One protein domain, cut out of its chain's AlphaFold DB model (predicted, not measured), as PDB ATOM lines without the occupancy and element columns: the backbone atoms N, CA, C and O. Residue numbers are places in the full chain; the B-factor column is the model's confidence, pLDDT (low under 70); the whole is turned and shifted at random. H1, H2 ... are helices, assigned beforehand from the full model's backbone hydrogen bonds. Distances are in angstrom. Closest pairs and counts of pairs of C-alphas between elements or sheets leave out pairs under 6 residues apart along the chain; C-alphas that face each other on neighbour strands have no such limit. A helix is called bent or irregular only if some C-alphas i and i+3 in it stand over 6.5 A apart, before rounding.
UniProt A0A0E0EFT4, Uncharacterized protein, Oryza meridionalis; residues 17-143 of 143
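AT A GLANCE: This is residues 17 to 143 of the 143 residues of an uncharacterized protein of Oryza meridionalis (UniProt A0A0E0EFT4). Two long bent helices, H6 and H1, make most of the length: the arms H6b and H1a, side by side and running opposite ways, make a stalk, and at its other end H2 packs on H6a and H1b in a head with H3, H4 and H5. Residues 137 to 143 stick out. The printed part, all helix, has 127 residues with six named helices, H1 to H6; it is loose, radius of gyration of the C-alphas 19.0 A, spanning 67 by 25 by 24 A.

IN THESE COORDINATES: By hydrogen bonds H6, residues 105 to 141, and H1, 17 to 51, were each assigned as one helix, but both are bent: C-alphas 120 and 123 are 6.7 A apart, 35 and 38 7.4 A. The arms are H6a, 105 to 120, 22.5 A; H6b, 123 to 141, 27.2 A, ending at (209.626, 90.307, 227.604); H1a, 17 to 35, 25.8 A, from (207.527, 106.360, 217.303); H1b, 38 to 51. H2 is 60 to 71, H3 78 to 81, H4 86 to 94, H5 96 to 99.

HOW THE PARTS SIT: H6b touches H1a at a shallow tilt of 27 degrees, closest C-alphas Ala 125 and Leu 26, 6.2 A. H2, the hub, touches H6a, closest C-alphas Cys 71 and Lys 105, 5.5 A. H3 and H5 are near H2. Every O i to N i+4 pair is within hydrogen-bond range in H1b, H2, H4, H6a and H6b, and 13 of 15 in H1a.

THE WHOLE: The farthest C-alphas, His 97 and Glu 143, are 67.1 A apart. The printed part has no cut and no long link; residue 143 is under 70 in pLDDT.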
ATOM      1  N   ASP A  17     207.378 105.040 217.936       93.44
ATOM      2  CA  ASP A  17     207.527 106.360 217.303       93.44
ATOM      3  C   ASP A  17     208.576 107.234 218.020       93.44
ATOM      4  O   ASP A  17     209.370 107.913 217.369       93.44
ATOM      5  N   SER A  18     208.656 107.153 219.354       94.19
ATOM      6  CA  SER A  18     209.670 107.853 220.153       94.19
ATOM      7  C   SER A  18     211.092 107.399 219.815       94.19
ATOM      8  O   SER A  18     211.972 108.242 219.630       94.19
ATOM      9  N   ILE A  19     211.312 106.085 219.676       94.00
ATOM     10  CA  ILE A  19     212.610 105.514 219.280       94.00
ATOM     11  C   ILE A  19     212.991 105.992 217.873       94.00
ATOM     12  O   ILE A  19     214.127 106.414 217.655       94.00
ATOM     13  N   ILE A  20     212.047 105.982 216.926       92.94
ATOM     14  CA  ILE A  20     212.289 106.453 215.553       92.94
ATOM     15  C   ILE A  20     212.658 107.938 215.550       92.94
ATOM     16  O   ILE A  20     213.688 108.310 214.987       92.94
ATOM     17  N   LYS A  21     211.846 108.790 216.185       95.06
ATOM     18  CA  LYS A  21     212.068 110.243 216.221       95.06
ATOM     19  C   LYS A  21     213.408 110.595 216.845       95.06
ATOM     20  O   LYS A  21     214.134 111.412 216.284       95.06
ATOM     21  N   LEU A  22     213.748 109.970 217.971       94.88
ATOM     22  CA  LEU A  22     214.998 110.251 218.663       94.88
ATOM     23  C   LEU A  22     216.217 109.740 217.885       94.88
ATOM     24  O   LEU A  22     217.223 110.442 217.810       94.88
ATOM     25  N   ALA A  23     216.121 108.573 217.243       93.56
ATOM     26  CA  ALA A  23     217.183 108.069 216.376       93.56
ATOM     27  C   ALA A  23     217.393 108.958 215.137       93.56
ATOM     28  O   ALA A  23     218.534 109.204 214.750       93.56
ATOM     29  N   CYS A  24     216.316 109.471 214.530       93.62
ATOM     30  CA  CYS A  24     216.406 110.442 213.435       93.62
ATOM     31  C   CYS A  24     217.024 111.767 213.899       93.62
ATOM     32  O   CYS A  24     217.911 112.287 213.234       93.62
ATOM     33  N   PHE A  25     216.610 112.278 215.060       93.06
ATOM     34  CA  PHE A  25     217.196 113.481 215.650       93.06
ATOM     35  C   PHE A  25     218.701 113.319 215.908       93.06
ATOM     36  O   PHE A  25     219.491 114.193 215.554       93.06
ATOM     37  N   LEU A  26     219.110 112.181 216.476       93.06
ATOM     38  CA  LEU A  26     220.516 111.871 216.714       93.06
ATOM     39  C   LEU A  26     221.310 111.818 215.400       93.06
ATOM     40  O   LEU A  26     222.390 112.402 215.313       93.06
ATOM     41  N   LEU A  27     220.741 111.195 214.363       91.75
ATOM     42  CA  LEU A  27     221.328 111.164 213.027       91.75
ATOM     43  C   LEU A  27     221.507 112.571 212.440       91.75
ATOM     44  O   LEU A  27     222.559 112.860 211.869       91.75
ATOM     45  N   ASP A  28     220.505 113.439 212.579       90.69
ATOM     46  CA  ASP A  28     220.569 114.819 212.092       90.69
ATOM     47  C   ASP A  28     221.683 115.604 212.801       90.69
ATOM     48  O   ASP A  28     222.469 116.287 212.137       90.69
ATOM     49  N   CYS A  29     221.819 115.449 214.125       90.50
ATOM     50  CA  CYS A  29     222.909 116.052 214.895       90.50
ATOM     51  C   CYS A  29     224.290 115.567 214.429       90.50
ATOM     52  O   CYS A  29     225.204 116.374 214.255       90.50
ATOM     53  N   GLU A  30     224.457 114.264 214.195       87.88
ATOM     54  CA  GLU A  30     225.710 113.695 213.680       87.88
ATOM     55  C   GLU A  30     226.020 114.181 212.253       87.88
ATOM     56  O   GLU A  30     227.184 114.315 211.862       87.88
ATOM     57  N   TYR A  31     224.988 114.494 211.469       87.25
ATOM     58  CA  TYR A  31     225.133 114.965 210.096       87.25
ATOM     59  C   TYR A  31     225.470 116.462 209.980       87.25
ATOM     60  O   TYR A  31     225.932 116.902 208.918       87.25
ATOM     61  N   CYS A  32     225.324 117.254 211.050       83.69
ATOM     62  CA  CYS A  32     225.710 118.672 211.068       83.69
ATOM     63  C   CYS A  32     227.182 118.883 210.663       83.69
ATOM     64  O   CYS A  32     227.495 119.821 209.917       83.69
ATOM     65  N   ASP A  33     228.072 117.972 211.071       77.00
ATOM     66  CA  ASP A  33     229.488 117.977 210.692       77.00
ATOM     67  C   ASP A  33     229.656 117.751 209.178       77.00
ATOM     68  O   ASP A  33     230.388 118.481 208.502       77.00
ATOM     69  N   VAL A  34     228.920 116.795 208.600       80.81
ATOM     70  CA  VAL A  34     228.984 116.465 207.163       80.81
ATOM     71  C   VAL A  34     228.484 117.626 206.304       80.81
ATOM     72  O   VAL A  34     229.147 118.013 205.337       80.81
ATOM     73  N   LYS A  35     227.347 118.219 206.682       84.44
ATOM     74  CA  LYS A  35     226.725 119.357 205.989       84.44
ATOM     75  C   LYS A  35     227.684 120.543 205.857       84.44
ATOM     76  O   LYS A  35     227.750 121.166 204.797       84.44
ATOM     77  N   ASN A  36     228.450 120.833 206.908       84.19
ATOM     78  CA  ASN A  36     229.374 121.967 206.937       84.19
ATOM     79  C   ASN A  36     230.796 121.616 206.459       84.19
ATOM     80  O   ASN A  36     231.569 122.516 206.113       84.19
ATOM     81  N   SER A  37     231.133 120.324 206.359       89.94
ATOM     82  CA  SER A  37     232.483 119.822 206.073       89.94
ATOM     83  C   SER A  37     233.132 120.465 204.847       89.94
ATOM     84  O   SER A  37     234.204 121.057 204.956       89.94
ATOM     85  N   LYS A  38     232.476 120.433 203.678       90.69
ATOM     86  CA  LYS A  38     233.070 120.951 202.430       90.69
ATOM     87  C   LYS A  38     233.447 122.432 202.538       90.69
ATOM     88  O   LYS A  38     234.519 122.836 202.089       90.69
ATOM     89  N   HIS A  39     232.571 123.242 203.131       88.38
ATOM     90  CA  HIS A  39     232.804 124.676 203.274       88.38
ATOM     91  C   HIS A  39     233.916 124.978 204.288       88.38
ATOM     92  O   HIS A  39     234.785 125.814 204.019       88.38
ATOM     93  N   LEU A  40     233.926 124.260 205.416       92.50
ATOM     94  CA  LEU A  40     234.964 124.367 206.443       92.50
ATOM     95  C   LEU A  40     236.337 123.967 205.902       92.50
ATOM     96  O   LEU A  40     237.298 124.710 206.083       92.50
ATOM     97  N   ARG A  41     236.422 122.848 205.175       94.44
ATOM     98  CA  ARG A  41     237.673 122.357 204.576       94.44
ATOM     99  C   ARG A  41     238.241 123.345 203.564       94.44
ATOM    100  O   ARG A  41     239.409 123.707 203.661       94.44
ATOM    101  N   TRP A  42     237.400 123.876 202.675       92.75
ATOM    102  CA  TRP A  42     237.829 124.895 201.714       92.75
ATOM    103  C   TRP A  42     238.317 126.184 202.392       92.75
ATOM    104  O   TRP A  42     239.282 126.810 201.952       92.75
ATOM    105  N   THR A  43     237.684 126.569 203.500       92.88
ATOM    106  CA  THR A  43     238.114 127.733 204.286       92.88
ATOM    107  C   THR A  43     239.429 127.460 205.016       92.88
ATOM    108  O   THR A  43     240.298 128.327 205.027       92.88
ATOM    109  N   GLY A  44     239.620 126.248 205.546       94.88
ATOM    110  CA  GLY A  44     240.888 125.794 206.120       94.88
ATOM    111  C   GLY A  44     242.036 125.856 205.111       94.88
ATOM    112  O   GLY A  44     243.070 126.450 205.406       94.88
ATOM    113  N   GLU A  45     241.835 125.360 203.886       94.88
ATOM    114  CA  GLU A  45     242.819 125.491 202.799       94.88
ATOM    115  C   GLU A  45     243.157 126.952 202.485       94.88
ATOM    116  O   GLU A  45     244.305 127.295 202.193       94.88
ATOM    117  N   TYR A  46     242.153 127.831 202.503       93.75
ATOM    118  CA  TYR A  46     242.364 129.253 202.263       93.75
ATOM    119  C   TYR A  46     243.181 129.900 203.391       93.75
ATOM    120  O   TYR A  46     244.098 130.673 203.107       93.75
ATOM    121  N   ILE A  47     242.892 129.559 204.651       94.75
ATOM    122  CA  ILE A  47     243.659 130.017 205.820       94.75
ATOM    123  C   ILE A  47     245.111 129.547 205.710       94.75
ATOM    124  O   ILE A  47     246.032 130.356 205.853       94.75
ATOM    125  N   GLU A  48     245.330 128.281 205.367       95.38
ATOM    126  CA  GLU A  48     246.666 127.721 205.176       95.38
ATOM    127  C   GLU A  48     247.439 128.454 204.073       95.38
ATOM    128  O   GLU A  48     248.565 128.897 204.291       95.38
ATOM    129  N   LYS A  49     246.811 128.706 202.920       94.44
ATOM    130  CA  LYS A  49     247.441 129.444 201.811       94.44
ATOM    131  C   LYS A  49     247.794 130.894 202.160       94.44
ATOM    132  O   LYS A  49     248.762 131.427 201.625       94.44
ATOM    133  N   ARG A  50     247.004 131.565 203.004       93.62
ATOM    134  CA  ARG A  50     247.197 132.993 203.338       93.62
ATOM    135  C   ARG A  50     248.100 133.231 204.543       93.62
ATOM    136  O   ARG A  50     248.752 134.279 204.626       93.62
ATOM    137  N   SER A  51     248.123 132.274 205.456       92.44
ATOM    138  CA  SER A  51     248.699 132.457 206.787       92.44
ATOM    139  C   SER A  51     249.648 131.328 207.165       92.44
ATOM    140  O   SER A  51     250.291 131.401 208.205       92.44
ATOM    141  N   GLY A  52     249.803 130.297 206.334       93.94
ATOM    142  CA  GLY A  52     250.709 129.173 206.580       93.94
ATOM    143  C   GLY A  52     250.368 128.380 207.842       93.94
ATOM    144  O   GLY A  52     251.262 127.798 208.447       93.94
ATOM    145  N   ILE A  53     249.112 128.435 208.295       94.69
ATOM    146  CA  ILE A  53     248.612 127.636 209.417       94.69
ATOM    147  C   ILE A  53     248.140 126.310 208.831       94.69
ATOM    148  O   ILE A  53     247.285 126.320 207.953       94.69
ATOM    149  N   LYS A  54     248.693 125.188 209.294       93.94
ATOM    150  CA  LYS A  54     248.320 123.855 208.805       93.94
ATOM    151  C   LYS A  54     246.939 123.472 209.331       93.94
ATOM    152  O   LYS A  54     246.816 122.891 210.404       93.94
ATOM    153  N   CYS A  55     245.905 123.849 208.590       91.75
ATOM    154  CA  CYS A  55     244.513 123.649 208.987       91.75
ATOM    155  C   CYS A  55     243.932 122.336 208.451       91.75
ATOM    156  O   CYS A  55     242.897 121.889 208.940       91.75
ATOM    157  N   LEU A  56     244.558 121.716 207.445       86.31
ATOM    158  CA  LEU A  56     244.036 120.502 206.809       86.31
ATOM    159  C   LEU A  56     243.890 119.321 207.776       86.31
ATOM    160  O   LEU A  56     242.901 118.591 207.683       86.31
ATOM    161  N   ASP A  57     244.805 119.202 208.737       91.00
ATOM    162  CA  ASP A  57     244.821 118.127 209.737       91.00
ATOM    163  C   ASP A  57     243.874 118.382 210.920       91.00
ATOM    164  O   ASP A  57     243.688 117.518 211.774       91.00
ATOM    165  N   TRP A  58     243.267 119.567 211.006       95.06
ATOM    166  CA  TRP A  58     242.333 119.882 212.084       95.06
ATOM    167  C   TRP A  58     241.017 119.122 211.898       95.06
ATOM    168  O   TRP A  58     240.515 118.951 210.781       95.06
ATOM    169  N   ASP A  59     240.407 118.691 213.000       93.00
ATOM    170  CA  ASP A  59     239.026 118.227 212.958       93.00
ATOM    171  C   ASP A  59     238.066 119.392 212.638       93.00
ATOM    172  O   ASP A  59     238.428 120.573 212.696       93.00
ATOM    173  N   LEU A  60     236.830 119.066 212.252       92.81
ATOM    174  CA  LEU A  60     235.854 120.075 211.826       92.81
ATOM    175  C   LEU A  60     235.503 121.070 212.939       92.81
ATOM    176  O   LEU A  60     235.243 122.236 212.641       92.81
ATOM    177  N   MET A  61     235.538 120.645 214.204       93.12
ATOM    178  CA  MET A  61     235.266 121.524 215.336       93.12
ATOM    179  C   MET A  61     236.424 122.477 215.586       93.12
ATOM    180  O   MET A  61     236.206 123.676 215.737       93.12
ATOM    181  N   LYS A  62     237.664 121.984 215.553       95.25
ATOM    182  CA  LYS A  62     238.832 122.864 215.616       95.25
ATOM    183  C   LYS A  62     238.823 123.870 214.452       95.25
ATOM    184  O   LYS A  62     239.055 125.057 214.674       95.25
ATOM    185  N   LEU A  63     238.464 123.449 213.233       95.31
ATOM    186  CA  LEU A  63     238.307 124.351 212.080       95.31
ATOM    187  C   LEU A  63     237.255 125.440 212.306       95.31
ATOM    188  O   LEU A  63     237.563 126.624 212.146       95.31
ATOM    189  N   VAL A  64     236.023 125.068 212.665       94.25
ATOM    190  CA  VAL A  64     234.938 126.047 212.832       94.25
ATOM    191  C   VAL A  64     235.221 127.007 213.990       94.25
ATOM    192  O   VAL A  64     234.962 128.204 213.862       94.25
ATOM    193  N   THR A  65     235.855 126.532 215.067       95.69
ATOM    194  CA  THR A  65     236.313 127.379 216.177       95.69
ATOM    195  C   THR A  65     237.392 128.363 215.727       95.69
ATOM    196  O   THR A  65     237.319 129.546 216.051       95.69
ATOM    197  N   GLY A  66     238.361 127.928 214.915       95.56
ATOM    198  CA  GLY A  66     239.396 128.817 214.380       95.56
ATOM    199  C   GLY A  66     238.798 129.922 213.505       95.56
ATOM    200  O   GLY A  66     239.191 131.086 213.594       95.56
ATOM    201  N   ILE A  67     237.776 129.584 212.715       94.50
ATOM    202  CA  ILE A  67     237.045 130.554 211.892       94.50
ATOM    203  C   ILE A  67     236.209 131.508 212.760       94.50
ATOM    204  O   ILE A  67     236.170 132.707 212.466       94.50
ATOM    205  N   LYS A  68     235.592 131.032 213.852       95.06
ATOM    206  CA  LYS A  68     234.936 131.900 214.846       95.06
ATOM    207  C   LYS A  68     235.925 132.903 215.437       95.06
ATOM    208  O   LYS A  68     235.610 134.089 215.467       95.06
ATOM    209  N   ILE A  69     237.123 132.459 215.821       94.94
ATOM    210  CA  ILE A  69     238.186 133.326 216.358       94.94
ATOM    211  C   ILE A  69     238.591 134.401 215.344       94.94
ATOM    212  O   ILE A  69     238.728 135.563 215.713       94.94
ATOM    213  N   ILE A  70     238.722 134.050 214.061       93.69
ATOM    214  CA  ILE A  70     238.964 135.032 212.990       93.69
ATOM    215  C   ILE A  70     237.814 136.051 212.903       93.69
ATOM    216  O   ILE A  70     238.040 137.252 212.756       93.69
ATOM    217  N   CYS A  71     236.561 135.593 212.959       92.44
ATOM    218  CA  CYS A  71     235.397 136.470 212.814       92.44
ATOM    219  C   CYS A  71     235.197 137.405 214.018       92.44
ATOM    220  O   CYS A  71     234.789 138.561 213.826       92.44
ATOM    221  N   TYR A  72     235.479 136.892 215.218       92.25
ATOM    222  CA  TYR A  72     235.202 137.494 216.521       92.25
ATOM    223  C   TYR A  72     236.395 137.294 217.479       92.25
ATOM    224  O   TYR A  72     236.299 136.567 218.469       92.25
ATOM    225  N   PRO A  73     237.541 137.951 217.227       89.75
ATOM    226  CA  PRO A  73     238.776 137.727 217.983       89.75
ATOM    227  C   PRO A  73     238.710 138.191 219.444       89.75
ATOM    228  O   PRO A  73     239.624 137.912 220.217       89.75
ATOM    229  N   THR A  74     237.663 138.904 219.850       89.69
ATOM    230  CA  THR A  74     237.416 139.311 221.242       89.69
ATOM    231  C   THR A  74     236.449 138.380 221.974       89.69
ATOM    232  O   THR A  74     236.389 138.417 223.196       89.69
ATOM    233  N   GLU A  75     235.704 137.537 221.254       90.25
ATOM    234  CA  GLU A  75     234.684 136.642 221.814       90.25
ATOM    235  C   GLU A  75     235.224 135.209 221.856       90.25
ATOM    236  O   GLU A  75     234.860 134.348 221.047       90.25
ATOM    237  N   ARG A  76     236.147 134.971 222.789       89.88
ATOM    238  CA  ARG A  76     236.834 133.689 222.975       89.88
ATOM    239  C   ARG A  76     236.654 133.176 224.392       89.88
ATOM    240  O   ARG A  76     236.746 133.939 225.349       89.88
ATOM    241  N   SER A  77     236.430 131.877 224.514       91.56
ATOM    242  CA  SER A  77     236.448 131.161 225.787       91.56
ATOM    243  C   SER A  77     237.745 130.371 225.955       91.56
ATOM    244  O   SER A  77     238.356 129.944 224.976       91.56
ATOM    245  N   THR A  78     238.138 130.102 227.201       92.62
ATOM    246  CA  THR A  78     239.330 129.291 227.516       92.62
ATOM    247  C   THR A  78     239.282 127.907 226.858       92.62
ATOM    248  O   THR A  78     240.305 127.400 226.408       92.62
ATOM    249  N   ALA A  79     238.092 127.306 226.756       92.06
ATOM    250  CA  ALA A  79     237.902 126.004 226.119       92.06
ATOM    251  C   ALA A  79     238.195 126.033 224.609       92.06
ATOM    252  O   ALA A  79     238.733 125.071 224.068       92.06
ATOM    253  N   GLU A  80     237.869 127.134 223.931       94.19
ATOM    254  CA  GLU A  80     238.180 127.314 222.511       94.19
ATOM    255  C   GLU A  80     239.668 127.551 222.297       94.19
ATOM    256  O   GLU A  80     240.256 126.971 221.390       94.19
ATOM    257  N   GLU A  81     240.286 128.377 223.141       94.44
ATOM    258  CA  GLU A  81     241.715 128.671 223.049       94.44
ATOM    259  C   GLU A  81     242.567 127.419 223.272       94.44
ATOM    260  O   GLU A  81     243.539 127.210 222.552       94.44
ATOM    261  N   ALA A  82     242.150 126.534 224.182       95.81
ATOM    262  CA  ALA A  82     242.824 125.265 224.447       95.81
ATOM    263  C   ALA A  82     242.879 124.310 223.234       95.81
ATOM    264  O   ALA A  82     243.673 123.372 223.240       95.81
ATOM    265  N   MET A  83     242.074 124.536 222.184       96.06
ATOM    266  CA  MET A  83     242.135 123.741 220.948       96.06
ATOM    267  C   MET A  83     243.360 124.076 220.080       96.06
ATOM    268  O   MET A  83     243.671 123.331 219.146       96.06
ATOM    269  N   PHE A  84     244.049 125.184 220.353       96.75
ATOM    270  CA  PHE A  84     245.104 125.737 219.508       96.75
ATOM    271  C   PHE A  84     246.399 125.939 220.287       96.75
ATOM    272  O   PHE A  84     246.405 126.145 221.500       96.75
ATOM    273  N   THR A  85     247.518 125.952 219.570       96.12
ATOM    274  CA  THR A  85     248.761 126.469 220.147       96.12
ATOM    275  C   THR A  85     248.703 127.995 220.257       96.12
ATOM    276  O   THR A  85     247.957 128.668 219.539       96.12
ATOM    277  N   GLN A  86     249.530 128.574 221.130       95.19
ATOM    278  CA  GLN A  86     249.619 130.031 221.263       95.19
ATOM    279  C   GLN A  86     250.020 130.708 219.940       95.19
ATOM    280  O   GLN A  86     249.496 131.774 219.608       95.19
ATOM    281  N   ASP A  87     250.894 130.069 219.159       95.75
ATOM    282  CA  ASP A  87     251.311 130.556 217.842       95.75
ATOM    283  C   ASP A  87     250.166 130.516 216.826       95.75
ATOM    284  O   ASP A  87     249.965 131.486 216.091       95.75
ATOM    285  N   GLU A  88     249.382 129.430 216.803       95.75
ATOM    286  CA  GLU A  88     248.180 129.320 215.970       95.75
ATOM    287  C   GLU A  88     247.194 130.450 216.302       95.75
ATOM    288  O   GLU A  88     246.780 131.178 215.398       95.75
ATOM    289  N   LEU A  89     246.877 130.664 217.586       95.38
ATOM    290  CA  LEU A  89     245.961 131.723 218.034       95.38
ATOM    291  C   LEU A  89     246.451 133.118 217.659       95.38
ATOM    292  O   LEU A  89     245.709 133.903 217.064       95.38
ATOM    293  N   SER A  90     247.707 133.422 217.990       95.00
ATOM    294  CA  SER A  90     248.323 134.716 217.695       95.00
ATOM    295  C   SER A  90     248.257 135.018 216.198       95.00
ATOM    296  O   SER A  90     247.883 136.121 215.785       95.00
ATOM    297  N   LYS A  91     248.531 134.010 215.364       95.94
ATOM    298  CA  LYS A  91     248.511 134.147 213.909       95.94
ATOM    299  C   LYS A  91     247.098 134.266 213.346       95.94
ATOM    300  O   LYS A  91     246.887 135.129 212.496       95.94
ATOM    301  N   LEU A  92     246.130 133.483 213.834       94.75
ATOM    302  CA  LEU A  92     244.714 133.600 213.451       94.75
ATOM    303  C   LEU A  92     244.199 135.027 213.673       94.75
ATOM    304  O   LEU A  92     243.598 135.604 212.768       94.75
ATOM    305  N   VAL A  93     244.496 135.611 214.840       94.50
ATOM    306  CA  VAL A  93     244.079 136.976 215.194       94.50
ATOM    307  C   VAL A  93     244.820 138.017 214.353       94.50
ATOM    308  O   VAL A  93     244.180 138.874 213.739       94.50
ATOM    309  N   LYS A  94     246.153 137.933 214.267       95.00
ATOM    310  CA  LYS A  94     246.981 138.889 213.511       95.00
ATOM    311  C   LYS A  94     246.596 138.945 212.031       95.00
ATOM    312  O   LYS A  94     246.513 140.026 211.444       95.00
ATOM    313  N   ASP A  95     246.330 137.787 211.437       94.81
ATOM    314  CA  ASP A  95     246.058 137.655 210.009       94.81
ATOM    315  C   ASP A  95     244.577 137.838 209.649       94.81
ATOM    316  O   ASP A  95     244.224 137.676 208.485       94.81
ATOM    317  N   THR A  96     243.714 138.240 210.595       90.94
ATOM    318  CA  THR A  96     242.264 138.431 210.374       90.94
ATOM    319  C   THR A  96     241.949 139.243 209.110       90.94
ATOM    320  O   THR A  96     241.084 138.870 208.317       90.94
ATOM    321  N   HIS A  97     242.704 140.320 208.876       90.88
ATOM    322  CA  HIS A  97     242.570 141.194 207.705       90.88
ATOM    323  C   HIS A  97     242.776 140.464 206.360       90.88
ATOM    324  O   HIS A  97     242.210 140.858 205.344       90.88
ATOM    325  N   LYS A  98     243.533 139.358 206.323       92.44
ATOM    326  CA  LYS A  98     243.788 138.574 205.099       92.44
ATOM    327  C   LYS A  98     242.572 137.772 204.623       92.44
ATOM    328  O   LYS A  98     242.568 137.265 203.493       92.44
ATOM    329  N   TYR A  99     241.555 137.625 205.471       87.88
ATOM    330  CA  TYR A  99     240.356 136.833 205.183       87.88
ATOM    331  C   TYR A  99     239.109 137.686 204.917       87.88
ATOM    332  O   TYR A  99     238.024 137.145 204.668       87.88
ATOM    333  N   GLU A 100     239.262 139.010 204.943       82.38
ATOM    334  CA  GLU A 100     238.173 139.949 204.714       82.38
ATOM    335  C   GLU A 100     237.525 139.729 203.337       82.38
ATOM    336  O   GLU A 100     238.181 139.421 202.339       82.38
ATOM    337  N   GLY A 101     236.191 139.773 203.297       83.69
ATOM    338  CA  GLY A 101     235.402 139.500 202.092       83.69
ATOM    339  C   GLY A 101     235.330 138.027 201.656       83.69
ATOM    340  O   GLY A 101     234.526 137.700 200.781       83.69
ATOM    341  N   LYS A 102     236.113 137.118 202.255       86.69
ATOM    342  CA  LYS A 102     236.054 135.669 201.971       86.69
ATOM    343  C   LYS A 102     235.293 134.887 203.031       86.69
ATOM    344  O   LYS A 102     234.552 133.970 202.686       86.69
ATOM    345  N   ILE A 103     235.422 135.279 204.296       86.88
ATOM    346  CA  ILE A 103     234.720 134.644 205.414       86.88
ATOM    347  C   ILE A 103     233.483 135.474 205.772       86.88
ATOM    348  O   ILE A 103     233.578 136.613 206.231       86.88
ATOM    349  N   ARG A 104     232.290 134.904 205.561       86.69
ATOM    350  CA  ARG A 104     231.018 135.538 205.939       86.69
ATOM    351  C   ARG A 104     230.701 135.244 207.404       86.69
ATOM    352  O   ARG A 104     230.183 134.173 207.713       86.69
ATOM    353  N   LYS A 105     230.958 136.216 208.287       89.38
ATOM    354  CA  LYS A 105     230.844 136.070 209.753       89.38
ATOM    355  C   LYS A 105     229.550 135.388 210.217       89.38
ATOM    356  O   LYS A 105     229.605 134.381 210.910       89.38
ATOM    357  N   ARG A 106     228.387 135.886 209.772       88.06
ATOM    358  CA  ARG A 106     227.072 135.351 210.179       88.06
ATOM    359  C   ARG A 106     226.883 133.881 209.790       88.06
ATOM    360  O   ARG A 106     226.383 133.103 210.590       88.06
ATOM    361  N   SER A 107     227.290 133.499 208.580       86.62
ATOM    362  CA  SER A 107     227.147 132.121 208.098       86.62
ATOM    363  C   SER A 107     227.987 131.147 208.922       86.62
ATOM    364  O   SER A 107     227.488 130.097 209.312       86.62
ATOM    365  N   PHE A 108     229.230 131.518 209.242       88.56
ATOM    366  CA  PHE A 108     230.095 130.685 210.078       88.56
ATOM    367  C   PHE A 108     229.657 130.637 211.534       88.56
ATOM    368  O   PHE A 108     229.777 129.584 212.146       88.56
ATOM    369  N   MET A 109     229.112 131.727 212.076       90.56
ATOM    370  CA  MET A 109     228.591 131.711 213.442       90.56
ATOM    371  C   MET A 109     227.390 130.769 213.576       90.56
ATOM    372  O   MET A 109     227.297 130.031 214.550       90.56
ATOM    373  N   ASN A 110     226.510 130.727 212.571       90.06
ATOM    374  CA  ASN A 110     225.410 129.762 212.548       90.06
ATOM    375  C   ASN A 110     225.928 128.317 212.496       90.06
ATOM    376  O   ASN A 110     225.460 127.491 213.267       90.06
ATOM    377  N   ALA A 111     226.915 128.032 211.638       89.50
ATOM    378  CA  ALA A 111     227.527 126.703 211.559       89.50
ATOM    379  C   ALA A 111     228.226 126.310 212.871       89.50
ATOM    380  O   ALA A 111     228.080 125.183 213.330       89.50
ATOM    381  N   TYR A 112     228.944 127.249 213.495       92.50
ATOM    382  CA  TYR A 112     229.562 127.055 214.805       92.50
ATOM    383  C   TYR A 112     228.513 126.685 215.860       92.50
ATOM    384  O   TYR A 112     228.659 125.665 216.527       92.50
ATOM    385  N   ASN A 113     227.443 127.478 215.980       92.19
ATOM    386  CA  ASN A 113     226.386 127.237 216.962       92.19
ATOM    387  C   ASN A 113     225.692 125.889 216.725       92.19
ATOM    388  O   ASN A 113     225.541 125.128 217.674       92.19
ATOM    389  N   GLU A 114     225.349 125.570 215.471       91.38
ATOM    390  CA  GLU A 114     224.735 124.290 215.084       91.38
ATOM    391  C   GLU A 114     225.622 123.103 215.502       91.38
ATOM    392  O   GLU A 114     225.137 122.152 216.110       91.38
ATOM    393  N   MET A 115     226.936 123.176 215.253       92.75
ATOM    394  CA  MET A 115     227.879 122.109 215.617       92.75
ATOM    395  C   MET A 115     228.099 121.989 217.133       92.75
ATOM    396  O   MET A 115     228.163 120.875 217.656       92.75
ATOM    397  N   VAL A 116     228.214 123.111 217.856       91.94
ATOM    398  CA  VAL A 116     228.350 123.099 219.324       91.94
ATOM    399  C   VAL A 116     227.101 122.516 219.974       91.94
ATOM    400  O   VAL A 116     227.212 121.654 220.847       91.94
ATOM    401  N   GLU A 117     225.923 122.960 219.543       92.25
ATOM    402  CA  GLU A 117     224.642 122.490 220.058       92.25
ATOM    403  C   GLU A 117     224.448 120.995 219.775       92.25
ATOM    404  O   GLU A 117     224.189 120.229 220.705       92.25
ATOM    405  N   ALA A 118     224.700 120.544 218.540       92.94
ATOM    406  CA  ALA A 118     224.656 119.126 218.187       92.94
ATOM    407  C   ALA A 118     225.576 118.282 219.087       92.94
ATOM    408  O   ALA A 118     225.134 117.291 219.667       92.94
ATOM    409  N   ARG A 119     226.830 118.707 219.304       91.06
ATOM    410  CA  ARG A 119     227.774 118.000 220.191       91.06
ATOM    411  C   ARG A 119     227.306 117.907 221.639       91.06
ATOM    412  O   ARG A 119     227.605 116.921 222.307       91.06
ATOM    413  N   GLN A 120     226.584 118.909 222.135       92.19
ATOM    414  CA  GLN A 120     226.014 118.882 223.485       92.19
ATOM    415  C   GLN A 120     224.780 117.976 223.587       92.19
ATOM    416  O   GLN A 120     224.495 117.447 224.668       92.19
ATOM    417  N   LEU A 121     224.034 117.820 222.491       93.81
ATOM    418  CA  LEU A 121     222.786 117.059 222.440       93.81
ATOM    419  C   LEU A 121     223.012 115.573 222.157       93.81
ATOM    420  O   LEU A 121     222.335 114.754 222.772       93.81
ATOM    421  N   ILE A 122     223.998 115.219 221.323       93.81
ATOM    422  CA  ILE A 122     224.350 113.830 220.973       93.81
ATOM    423  C   ILE A 122     224.416 112.897 222.195       93.81
ATOM    424  O   ILE A 122     223.658 111.929 222.215       93.81
ATOM    425  N   PRO A 123     225.218 113.162 223.250       94.12
ATOM    426  CA  PRO A 123     225.323 112.228 224.374       94.12
ATOM    427  C   PRO A 123     224.017 112.110 225.173       94.12
ATOM    428  O   PRO A 123     223.721 111.054 225.731       94.12
ATOM    429  N   LYS A 124     223.209 113.179 225.225       94.62
ATOM    430  CA  LYS A 124     221.902 113.159 225.896       94.62
ATOM    431  C   LYS A 124     220.904 112.317 225.102       94.62
ATOM    432  O   LYS A 124     220.228 111.478 225.685       94.62
ATOM    433  N   ALA A 125     220.856 112.520 223.788       94.56
ATOM    434  CA  ALA A 125     219.983 111.784 222.885       94.56
ATOM    435  C   ALA A 125     220.367 110.300 222.794       94.56
ATOM    436  O   ALA A 125     219.479 109.457 222.816       94.56
ATOM    437  N   GLN A 126     221.665 109.972 222.768       94.69
ATOM    438  CA  GLN A 126     222.156 108.588 222.825       94.69
ATOM    439  C   GLN A 126     221.673 107.879 224.088       94.69
ATOM    440  O   GLN A 126     221.029 106.839 223.992       94.69
ATOM    441  N   LYS A 127     221.890 108.490 225.257       95.38
ATOM    442  CA  LYS A 127     221.434 107.920 226.526       95.38
ATOM    443  C   LYS A 127     219.913 107.739 226.570       95.38
ATOM    444  O   LYS A 127     219.427 106.685 226.953       95.38
ATOM    445  N   GLN A 128     219.156 108.750 226.143       95.94
ATOM    446  CA  GLN A 128     217.695 108.652 226.085       95.94
ATOM    447  C   GLN A 128     217.224 107.549 225.127       95.94
ATOM    448  O   GLN A 128     216.218 106.898 225.392       95.94
ATOM    449  N   LEU A 129     217.937 107.331 224.022       95.44
ATOM    450  CA  LEU A 129     217.619 106.274 223.067       95.44
ATOM    451  C   LEU A 129     217.895 104.888 223.659       95.44
ATOM    452  O   LEU A 129     217.080 103.986 223.479       95.44
ATOM    453  N   GLU A 130     219.001 104.732 224.387       94.88
ATOM    454  CA  GLU A 130     219.325 103.514 225.138       94.88
ATOM    455  C   GLU A 130     218.250 103.193 226.187       94.88
ATOM    456  O   GLU A 130     217.770 102.060 226.239       94.88
ATOM    457  N   ASP A 131     217.834 104.194 226.970       95.44
ATOM    458  CA  ASP A 131     216.800 104.047 228.001       95.44
ATOM    459  C   ASP A 131     215.457 103.608 227.379       95.44
ATOM    460  O   ASP A 131     214.864 102.623 227.820       95.44
ATOM    461  N   LEU A 132     215.022 104.254 226.288       95.06
ATOM    462  CA  LEU A 132     213.784 103.895 225.578       95.06
ATOM    463  C   LEU A 132     213.815 102.478 224.995       95.06
ATOM    464  O   LEU A 132     212.811 101.767 225.026       95.06
ATOM    465  N   VAL A 133     214.955 102.060 224.437       93.25
ATOM    466  CA  VAL A 133     215.108 100.699 223.905       93.25
ATOM    467  C   VAL A 133     215.062  99.670 225.029       93.25
ATOM    468  O   VAL A 133     214.458  98.612 224.850       93.25
ATOM    469  N   LYS A 134     215.666  99.973 226.180       93.06
ATOM    470  CA  LYS A 134     215.610  99.105 227.355       93.06
ATOM    471  C   LYS A 134     214.176  98.945 227.862       93.06
ATOM    472  O   LYS A 134     213.729  97.817 228.023       93.06
ATOM    473  N   GLU A 135     213.443 100.045 228.022       93.31
ATOM    474  CA  GLU A 135     212.033 100.017 228.436       93.31
ATOM    475  C   GLU A 135     211.163  99.202 227.470       93.31
ATOM    476  O   GLU A 135     210.357  98.379 227.900       93.31
ATOM    477  N   ALA A 136     211.354  99.382 226.158       92.25
ATOM    478  CA  ALA A 136     210.629  98.611 225.150       92.25
ATOM    479  C   ALA A 136     210.960  97.112 225.213       92.25
ATOM    480  O   ALA A 136     210.095  96.273 224.967       92.25
ATOM    481  N   LYS A 137     212.206  96.767 225.552       90.94
ATOM    482  CA  LYS A 137     212.641  95.375 225.694       90.94
ATOM    483  C   LYS A 137     211.988  94.713 226.901       90.94
ATOM    484  O   LYS A 137     211.416  93.638 226.755       90.94
ATOM    485  N   ASP A 138     212.020  95.395 228.040       90.44
ATOM    486  CA  ASP A 138     211.408  94.926 229.283       90.44
ATOM    487  C   ASP A 138     209.886  94.747 229.112       90.44
ATOM    488  O   ASP A 138     209.320  93.772 229.603       90.44
ATOM    489  N   ALA A 139     209.224  95.638 228.361       89.12
ATOM    490  CA  ALA A 139     207.799  95.524 228.049       89.12
ATOM    491  C   ALA A 139     207.476  94.310 227.160       89.12
ATOM    492  O   ALA A 139     206.548  93.570 227.472       89.12
ATOM    493  N   CYS A 140     208.249  94.067 226.094       84.81
ATOM    494  CA  CYS A 140     208.043  92.911 225.213       84.81
ATOM    495  C   CYS A 140     208.395  91.561 225.862       84.81
ATOM    496  O   CYS A 140     207.903  90.534 225.410       84.81
ATOM    497  N   GLU A 141     209.287  91.530 226.856       82.31
ATOM    498  CA  GLU A 141     209.626  90.307 227.604       82.31
ATOM    499  C   GLU A 141     208.618  90.000 228.728       82.31
ATOM    500  O   GLU A 141     208.594  88.878 229.237       82.31
ATOM    501  N   ALA A 142     207.797  90.981 229.117       75.38
ATOM    502  CA  ALA A 142     206.732  90.833 230.110       75.38
ATOM    503  C   ALA A 142     205.378  90.383 229.517       75.38
ATOM    504  O   ALA A 142     204.467  90.071 230.288       75.38
ATOM    505  N   GLU A 143     205.251  90.360 228.184       57.22
ATOM    506  CA  GLU A 143     204.108  89.826 227.417       57.22
ATOM    507  C   GLU A 143     204.294  88.344 227.054       57.22
ATOM    508  O   GLU A 143     203.284  87.601 227.128       57.22
TER     509      GLU A 143